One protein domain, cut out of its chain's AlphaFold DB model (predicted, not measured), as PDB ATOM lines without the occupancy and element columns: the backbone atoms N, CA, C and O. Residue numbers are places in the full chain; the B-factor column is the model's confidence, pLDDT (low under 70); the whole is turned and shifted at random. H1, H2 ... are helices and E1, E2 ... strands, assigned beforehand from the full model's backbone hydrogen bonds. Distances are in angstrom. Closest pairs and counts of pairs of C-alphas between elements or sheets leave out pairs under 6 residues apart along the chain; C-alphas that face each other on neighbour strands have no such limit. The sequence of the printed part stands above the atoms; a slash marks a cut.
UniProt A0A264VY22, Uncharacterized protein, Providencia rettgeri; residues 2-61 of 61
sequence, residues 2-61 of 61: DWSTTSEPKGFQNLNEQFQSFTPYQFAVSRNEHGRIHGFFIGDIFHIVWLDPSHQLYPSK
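This is residues 2 to 61 of the 61 residues of an uncharacterized protein of Providencia rettgeri (UniProt A0A264VY22). With little regular structure, this is a small, strongly twisted sheet of three strands in a meander, each strand the antiparallel neighbour of the one before, and a long unnamed stretch, residues 2 to 16, passes over one face of it. The printed part has 60 residues, with H1, E1, E2 and E3 along the chain; the class is mostly strand, with 23 residues in named elements. It is compact, with a radius of gyration of the C-alphas of 11.9 A and spans of 33 by 24 by 15 A.

H1 is residues 17 to 20, beginning at C-alpha 17 (-93.627, -169.033, -128.561). E1 is residues 24 to 27, E2 residues 36 to 42, 19.2 A, and E3 residues 45 to 52, 19.5 A, ending at C-alpha 52 (-83.532, -165.794, -148.947).

H1 only grazes the sheet, with residues 19 to 20; it is too short for an O i to N i+4 pair, and its one O i to N i+3 pair is within range. The hairpin E1 and E2 is antiparallel at 134 degrees, with N 25 and O 39 within hydrogen-bond range at 2.8 A. The hairpin E2 and E3 stands at 155 degrees, with N 38 and O 50 at 2.8 A. E3 bends by 64 degrees at residue 49.

The C-alphas of Gly 43 and Lys 61, the two farthest apart, are 36.3 A apart. The printed part has no cut, and no link is long. The pLDDT is under 70 at residues 32 and 60 to 61.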
ATOM      1  N   ASP A   2     -85.182-155.393-138.281       88.31
ATOM      2  CA  ASP A   2     -86.512-154.772-138.335       88.31
ATOM      3  C   ASP A   2     -87.388-155.493-139.370       88.31
ATOM      4  O   ASP A   2     -87.211-155.314-140.576       88.31
ATOM      5  N   TRP A   3     -88.313-156.325-138.889       89.88
ATOM      6  CA  TRP A   3     -89.222-157.100-139.736       89.88
ATOM      7  C   TRP A   3     -90.243-156.233-140.465       89.88
ATOM      8  O   TRP A   3     -90.644-156.594-141.566       89.88
ATOM      9  N   SER A   4     -90.617-155.070-139.919       90.94
ATOM     10  CA  SER A   4     -91.657-154.212-140.508       90.94
ATOM     11  C   SER A   4     -91.311-153.709-141.916       90.94
ATOM     12  O   SER A   4     -92.196-153.331-142.677       90.94
ATOM     13  N   THR A   5     -90.025-153.752-142.273       89.56
ATOM     14  CA  THR A   5     -89.483-153.345-143.578       89.56
ATOM     15  C   THR A   5     -89.368-154.485-144.595       89.56
ATOM     16  O   THR A   5     -88.894-154.270-145.710       89.56
ATOM     17  N   THR A   6     -89.764-155.699-144.215       89.81
ATOM     18  CA  THR A   6     -89.683-156.898-145.057       89.81
ATOM     19  C   THR A   6     -91.036-157.242-145.680       89.81
ATOM     20  O   THR A   6     -92.077-156.780-145.211       89.81
ATOM     21  N   SER A   7     -91.038-158.080-146.718       88.31
ATOM     22  CA  SER A   7     -92.248-158.673-147.297       88.31
ATOM     23  C   SER A   7     -93.004-159.547-146.293       88.31
ATOM     24  O   SER A   7     -94.204-159.747-146.449       88.31
ATOM     25  N   GLU A   8     -92.322-160.015-145.243       89.56
ATOM     26  CA  GLU A   8     -92.901-160.765-144.132       89.56
ATOM     27  C   GLU A   8     -92.828-159.957-142.832       89.56
ATOM     28  O   GLU A   8     -92.042-160.271-141.931       89.56
ATOM     29  N   PRO A   9     -93.686-158.935-142.669       91.12
ATOM     30  CA  PRO A   9     -93.666-158.039-141.507       91.12
ATOM     31  C   PRO A   9     -93.916-158.749-140.173       91.12
ATOM     32  O   PRO A   9     -93.686-158.196-139.100       91.12
ATOM     33  N   LYS A  10     -94.395-159.989-140.248       89.69
ATOM     34  CA  LYS A  10     -94.679-160.879-139.129       89.69
ATOM     35  C   LYS A  10     -93.482-161.751-138.725       89.69
ATOM     36  O   LYS A  10     -93.532-162.372-137.668       89.69
ATOM     37  N   GLY A  11     -92.415-161.792-139.524       89.88
ATOM     38  CA  GLY A  11     -91.196-162.546-139.237       89.88
ATOM     39  C   GLY A  11     -91.455-164.020-138.917       89.88
ATOM     40  O   GLY A  11     -92.132-164.728-139.654       89.88
ATOM     41  N   PHE A  12     -90.920-164.495-137.792       91.50
ATOM     42  CA  PHE A  12     -90.943-165.905-137.389       91.50
ATOM     43  C   PHE A  12     -92.263-166.385-136.746       91.50
ATOM     44  O   PHE A  12     -92.240-167.265-135.887       91.50
ATOM     45  N   GLN A  13     -93.423-165.860-137.161       88.94
ATOM     46  CA  GLN A  13     -94.731-166.236-136.585       88.94
ATOM     47  C   GLN A  13     -95.068-167.730-136.687       88.94
ATOM     48  O   GLN A  13     -95.895-168.231-135.932       88.94
ATOM     49  N   ASN A  14     -94.409-168.444-137.595       88.69
ATOM     50  CA  ASN A  14     -94.612-169.872-137.830       88.69
ATOM     51  C   ASN A  14     -93.938-170.748-136.754       88.69
ATOM     52  O   ASN A  14     -94.135-171.961-136.739       88.69
ATOM     53  N   LEU A  15     -93.093-170.161-135.900       91.25
ATOM     54  CA  LEU A  15     -92.400-170.862-134.822       91.25
ATOM     55  C   LEU A  15     -93.250-170.888-133.548       91.25
ATOM     56  O   LEU A  15     -94.162-170.087-133.382       91.25
ATOM     57  N   ASN A  16     -92.937-171.785-132.613       93.06
ATOM     58  CA  ASN A  16     -93.571-171.762-131.294       93.06
ATOM     59  C   ASN A  16     -93.133-170.529-130.474       93.06
ATOM     60  O   ASN A  16     -92.114-169.902-130.769       93.06
ATOM     61  N   GLU A  17     -93.883-170.206-129.415       91.38
ATOM     62  CA  GLU A  17     -93.627-169.033-128.561       91.38
ATOM     63  C   GLU A  17     -92.206-169.009-127.982       91.38
ATOM     64  O   GLU A  17     -91.568-167.959-127.933       91.38
ATOM     65  N   GLN A  18     -91.675-170.175-127.601       92.19
ATOM     66  CA  GLN A  18     -90.316-170.284-127.077       92.19
ATOM     67  C   GLN A  18     -89.284-169.822-128.113       92.19
ATOM     68  O   GLN A  18     -88.385-169.050-127.782       92.19
ATOM     69  N   PHE A  19     -89.409-170.246-129.369       92.12
ATOM     70  CA  PHE A  19     -88.475-169.866-130.425       92.12
ATOM     71  C   PHE A  19     -88.670-168.431-130.917       92.12
ATOM     72  O   PHE A  19     -87.697-167.782-131.296       92.12
ATOM     73  N   GLN A  20     -89.890-167.898-130.837       91.25
ATOM     74  CA  GLN A  20     -90.153-166.484-131.120       91.25
ATOM     75  C   GLN A  20     -89.474-165.538-130.114       91.25
ATOM     76  O   GLN A  20     -89.248-164.373-130.436       91.25
ATOM     77  N   SER A  21     -89.119-166.021-128.916       91.44
ATOM     78  CA  SER A  21     -88.459-165.208-127.884       91.44
ATOM     79  C   SER A  21     -86.975-164.914-128.156       91.44
ATOM     80  O   SER A  21     -86.398-164.029-127.520       91.44
ATOM     81  N   PHE A  22     -86.338-165.622-129.097       94.62
ATOM     82  CA  PHE A  22     -84.926-165.405-129.414       94.62
ATOM     83  C   PHE A  22     -84.708-164.178-130.303       94.62
ATOM     84  O   PHE A  22     -85.508-163.849-131.178       94.62
ATOM     85  N   THR A  23     -83.565-163.513-130.112       93.88
ATOM     86  CA  THR A  23     -83.181-162.358-130.934       93.88
ATOM     87  C   THR A  23     -82.899-162.791-132.379       93.88
ATOM     88  O   THR A  23     -82.037-163.646-132.595       93.88
ATOM     89  N   PRO A  24     -83.572-162.191-133.380       93.94
ATOM     90  CA  PRO A  24     -83.353-162.522-134.780       93.94
ATOM     91  C   PRO A  24     -82.092-161.845-135.328       93.94
ATOM     92  O   PRO A  24     -81.868-160.641-135.146       93.94
ATOM     93  N   TYR A  25     -81.322-162.612-136.091       93.75
ATOM     94  CA  TYR A  25     -80.130-162.180-136.807       93.75
ATOM     95  C   TYR A  25     -80.267-162.446-138.303       93.75
ATOM     96  O   TYR A  25     -80.959-163.366-138.745       93.75
ATOM     97  N   GLN A  26     -79.548-161.635-139.070       91.75
ATOM     98  CA  GLN A  26     -79.373-161.791-140.502       91.75
ATOM     99  C   GLN A  26     -77.884-161.697-140.816       91.75
ATOM    100  O   GLN A  26     -77.222-160.762-140.362       91.75
ATOM    101  N   PHE A  27     -77.383-162.596-141.657       89.62
ATOM    102  CA  PHE A  27     -76.072-162.435-142.278       89.62
ATOM    103  C   PHE A  27     -76.090-162.909-143.731       89.62
ATOM    104  O   PHE A  27     -76.947-163.690-144.144       89.62
ATOM    105  N   ALA A  28     -75.146-162.399-144.514       86.25
ATOM    106  CA  ALA A  28     -74.895-162.847-145.875       86.25
ATOM    107  C   ALA A  28     -73.582-163.634-145.892       86.25
ATOM    108  O   ALA A  28     -72.611-163.232-145.251       86.25
ATOM    109  N   VAL A  29     -73.560-164.758-146.608       77.12
ATOM    110  CA  VAL A  29     -72.354-165.599-146.731       77.12
ATOM    111  C   VAL A  29     -71.319-164.942-147.654       77.12
ATOM    112  O   VAL A  29     -70.118-165.080-147.443       77.12
ATOM    113  N   SER A  30     -71.773-164.181-148.651       80.62
ATOM    114  CA  SER A  30     -70.936-163.374-149.547       80.62
ATOM    115  C   SER A  30     -71.460-161.940-149.629       80.62
ATOM    116  O   SER A  30     -72.475-161.612-149.015       80.62
ATOM    117  N   ARG A  31     -70.764-161.066-150.370       70.62
ATOM    118  CA  ARG A  31     -71.026-159.618-150.506       70.62
ATOM    119  C   ARG A  31     -72.324-159.317-151.288       70.62
ATOM    120  O   ARG A  31     -72.314-158.565-152.254       70.62
ATOM    121  N   ASN A  32     -73.441-159.887-150.836       68.00
ATOM    122  CA  ASN A  32     -74.779-159.882-151.430       68.00
ATOM    123  C   ASN A  32     -74.923-160.667-152.748       68.00
ATOM    124  O   ASN A  32     -75.865-160.421-153.492       68.00
ATOM    125  N   GLU A  33     -74.037-161.621-153.051       70.25
ATOM    126  CA  GLU A  33     -74.142-162.429-154.283       70.25
ATOM    127  C   GLU A  33     -74.940-163.727-154.083       70.25
ATOM    128  O   GLU A  33     -75.414-164.319-155.049       70.25
ATOM    129  N   HIS A  34     -75.094-164.189-152.838       75.19
ATOM    130  CA  HIS A  34     -75.686-165.499-152.522       75.19
ATOM    131  C   HIS A  34     -76.876-165.422-151.557       75.19
ATOM    132  O   HIS A  34     -77.212-166.406-150.901       75.19
ATOM    133  N   GLY A  35     -77.514-164.255-151.468       84.38
ATOM    134  CA  GLY A  35     -78.675-164.053-150.610       84.38
ATOM    135  C   GLY A  35     -78.343-163.855-149.134       84.38
ATOM    136  O   GLY A  35     -77.192-163.620-148.741       84.38
ATOM    137  N   ARG A  36     -79.387-163.927-148.309       89.06
ATOM    138  CA  ARG A  36     -79.329-163.703-146.860       89.06
ATOM    139  C   ARG A  36     -79.891-164.898-146.107       89.06
ATOM    140  O   ARG A  36     -80.838-165.546-146.543       89.06
ATOM    141  N   ILE A  37     -79.288-165.177-144.959       91.50
ATOM    142  CA  ILE A  37     -79.749-166.200-144.027       91.50
ATOM    143  C   ILE A  37     -80.313-165.488-142.804       91.50
ATOM    144  O   ILE A  37     -79.675-164.586-142.254       91.50
ATOM    145  N   HIS A  38     -81.499-165.916-142.388       92.94
ATOM    146  CA  HIS A  38     -82.231-165.387-141.247       92.94
ATOM    147  C   HIS A  38     -82.461-166.493-140.227       92.94
ATOM    148  O   HIS A  38     -82.865-167.612-140.559       92.94
ATOM    149  N   GLY A  39     -82.215-166.166-138.967       94.88
ATOM    150  CA  GLY A  39     -82.291-167.139-137.892       94.88
ATOM    151  C   GLY A  39     -81.977-166.527-136.542       94.88
ATOM    152  O   GLY A  39     -82.039-165.309-136.370       94.88
ATOM    153  N   PHE A  40     -81.638-167.374-135.584       95.75
ATOM    154  CA  PHE A  40     -81.304-166.974-134.221       95.75
ATOM    155  C   PHE A  40     -80.297-167.948-133.602       95.75
ATOM    156  O   PHE A  40     -80.085-169.050-134.107       95.75
ATOM    157  N   PHE A  41     -79.665-167.539-132.502       96.38
ATOM    158  CA  PHE A  41     -78.745-168.388-131.748       96.38
ATOM    159  C   PHE A  41     -79.447-169.064-130.570       96.38
ATOM    160  O   PHE A  41     -80.182-168.413-129.828       96.38
ATOM    161  N   ILE A  42     -79.153-170.350-130.366       95.69
ATOM    162  CA  ILE A  42     -79.346-171.044-129.087       95.69
ATOM    163  C   ILE A  42     -77.961-171.523-128.654       95.69
ATOM    164  O   ILE A  42     -77.387-172.408-129.287       95.69
ATOM    165  N   GLY A  43     -77.403-170.904-127.611       95.56
ATOM    166  CA  GLY A  43     -75.992-171.091-127.272       95.56
ATOM    167  C   GLY A  43     -75.091-170.599-128.408       95.56
ATOM    168  O   GLY A  43     -75.200-169.451-128.835       95.56
ATOM    169  N   ASP A  44     -74.225-171.476-128.904       96.50
ATOM    170  CA  ASP A  44     -73.285-171.247-130.007       96.50
ATOM    171  C   ASP A  44     -73.783-171.781-131.366       96.50
ATOM    172  O   ASP A  44     -73.096-171.649-132.381       96.50
ATOM    173  N   ILE A  45     -74.999-172.334-131.416       96.62
ATOM    174  CA  ILE A  45     -75.585-172.902-132.633       96.62
ATOM    175  C   ILE A  45     -76.530-171.892-133.284       96.62
ATOM    176  O   ILE A  45     -77.548-171.489-132.707       96.62
ATOM    177  N   PHE A  46     -76.228-171.530-134.531       95.44
ATOM    178  CA  PHE A  46     -77.119-170.729-135.362       95.44
ATOM    179  C   PHE A  46     -78.201-171.601-136.008       95.44
ATOM    180  O   PHE A  46     -77.905-172.488-136.810       95.44
ATOM    181  N   HIS A  47     -79.460-171.325-135.683       94.81
ATOM    182  CA  HIS A  47     -80.617-172.032-136.217       94.81
ATOM    183  C   HIS A  47     -81.181-171.258-137.403       94.81
ATOM    184  O   HIS A  47     -81.667-170.135-137.254       94.81
ATOM    185  N   ILE A  48     -81.106-171.864-138.586       93.38
ATOM    186  CA  ILE A  48     -81.631-171.275-139.818       93.38
ATOM    187  C   ILE A  48     -83.145-171.458-139.839       93.38
ATOM    188  O   ILE A  48     -83.642-172.580-139.767       93.38
ATOM    189  N   VAL A  49     -83.865-170.348-139.978       92.31
ATOM    190  CA  VAL A  49     -85.322-170.346-140.158       92.31
ATOM    191  C   VAL A  49     -85.666-170.064-141.611       92.31
ATOM    192  O   VAL A  49     -86.568-170.687-142.165       92.31
ATOM    193  N   TRP A  50     -84.927-169.148-142.244       90.31
ATOM    194  CA  TRP A  50     -85.163-168.784-143.632       90.31
ATOM    195  C   TRP A  50     -83.862-168.517-144.386       90.31
ATOM    196  O   TRP A  50     -82.984-167.786-143.926       90.31
ATOM    197  N   LEU A  51     -83.768-169.112-145.570       88.81
ATOM    198  CA  LEU A  51     -82.822-168.777-146.620       88.81
ATOM    199  C   LEU A  51     -83.532-167.930-147.687       88.81
ATOM    200  O   LEU A  51     -84.470-168.410-148.323       88.81
ATOM    201  N   ASP A  52     -83.064-166.701-147.895       87.44
ATOM    202  CA  ASP A  52     -83.532-165.794-148.947       87.44
ATOM    203  C   ASP A  52     -82.453-165.650-150.039       87.44
ATOM    204  O   ASP A  52     -81.682-164.685-150.036       87.44
ATOM    205  N   PRO A  53     -82.337-166.624-150.965       85.19
ATOM    206  CA  PRO A  53     -81.305-166.617-152.002       85.19
ATOM    207  C   PRO A  53     -81.555-165.545-153.071       85.19
ATOM    208  O   PRO A  53     -80.626-165.127-153.760       85.19
ATOM    209  N   SER A  54     -82.805-165.104-153.222       83.44
ATOM    210  CA  SER A  54     -83.247-164.201-154.288       83.44
ATOM    211  C   SER A  54     -83.507-162.771-153.808       83.44
ATOM    212  O   SER A  54     -83.999-161.966-154.593       83.44
ATOM    213  N   HIS A  55     -83.168-162.447-152.555       81.81
ATOM    214  CA  HIS A  55     -83.429-161.146-151.924       81.81
ATOM    215  C   HIS A  55     -84.905-160.716-151.967       81.81
ATOM    216  O   HIS A  55     -85.203-159.527-152.055       81.81
ATOM    217  N   GLN A  56     -85.829-161.675-151.915       82.94
ATOM    218  CA  GLN A  56     -87.267-161.414-151.990       82.94
ATOM    219  C   GLN A  56     -87.850-160.952-150.655       82.94
ATOM    220  O   GLN A  56     -88.952-160.408-150.633       82.94
ATOM    221  N   LEU A  57     -87.114-161.136-149.553       84.12
ATOM    222  CA  LEU A  57     -87.570-160.719-148.234       84.12
ATOM    223  C   LEU A  57     -87.663-159.201-148.105       84.12
ATOM    224  O   LEU A  57     -88.408-158.685-147.280       84.12
ATOM    225  N   TYR A  58     -86.896-158.465-148.899       82.50
ATOM    226  CA  TYR A  58     -87.005-157.019-148.962       82.50
ATOM    227  C   TYR A  58     -87.789-156.663-150.221       82.50
ATOM    228  O   TYR A  58     -87.405-157.115-151.298       82.50
ATOM    229  N   PRO A  59     -88.871-155.871-150.120       72.44
ATOM    230  CA  PRO A  59     -89.584-155.436-151.307       72.44
ATOM    231  C   PRO A  59     -88.603-154.728-152.246       72.44
ATOM    232  O   PRO A  59     -87.883-153.810-151.838       72.44
ATOM    233  N   SER A  60     -88.552-155.184-153.500       65.12
ATOM    234  CA  SER A  60     -87.876-154.456-154.570       65.12
ATOM    235  C   SER A  60     -88.435-153.036-154.588       65.12
ATOM    236  O   SER A  60     -89.653-152.862-154.552       65.12
ATOM    237  N   LYS A  61     -87.549-152.036-154.585       53.69
ATOM    238  CA  LYS A  61     -87.951-150.646-154.824       53.69
ATOM    239  C   LYS A  61     -88.743-150.515-156.119       53.69
ATOM    240  O   LYS A  61     -88.373-151.210-157.093       53.69
TER     241      LYS A  61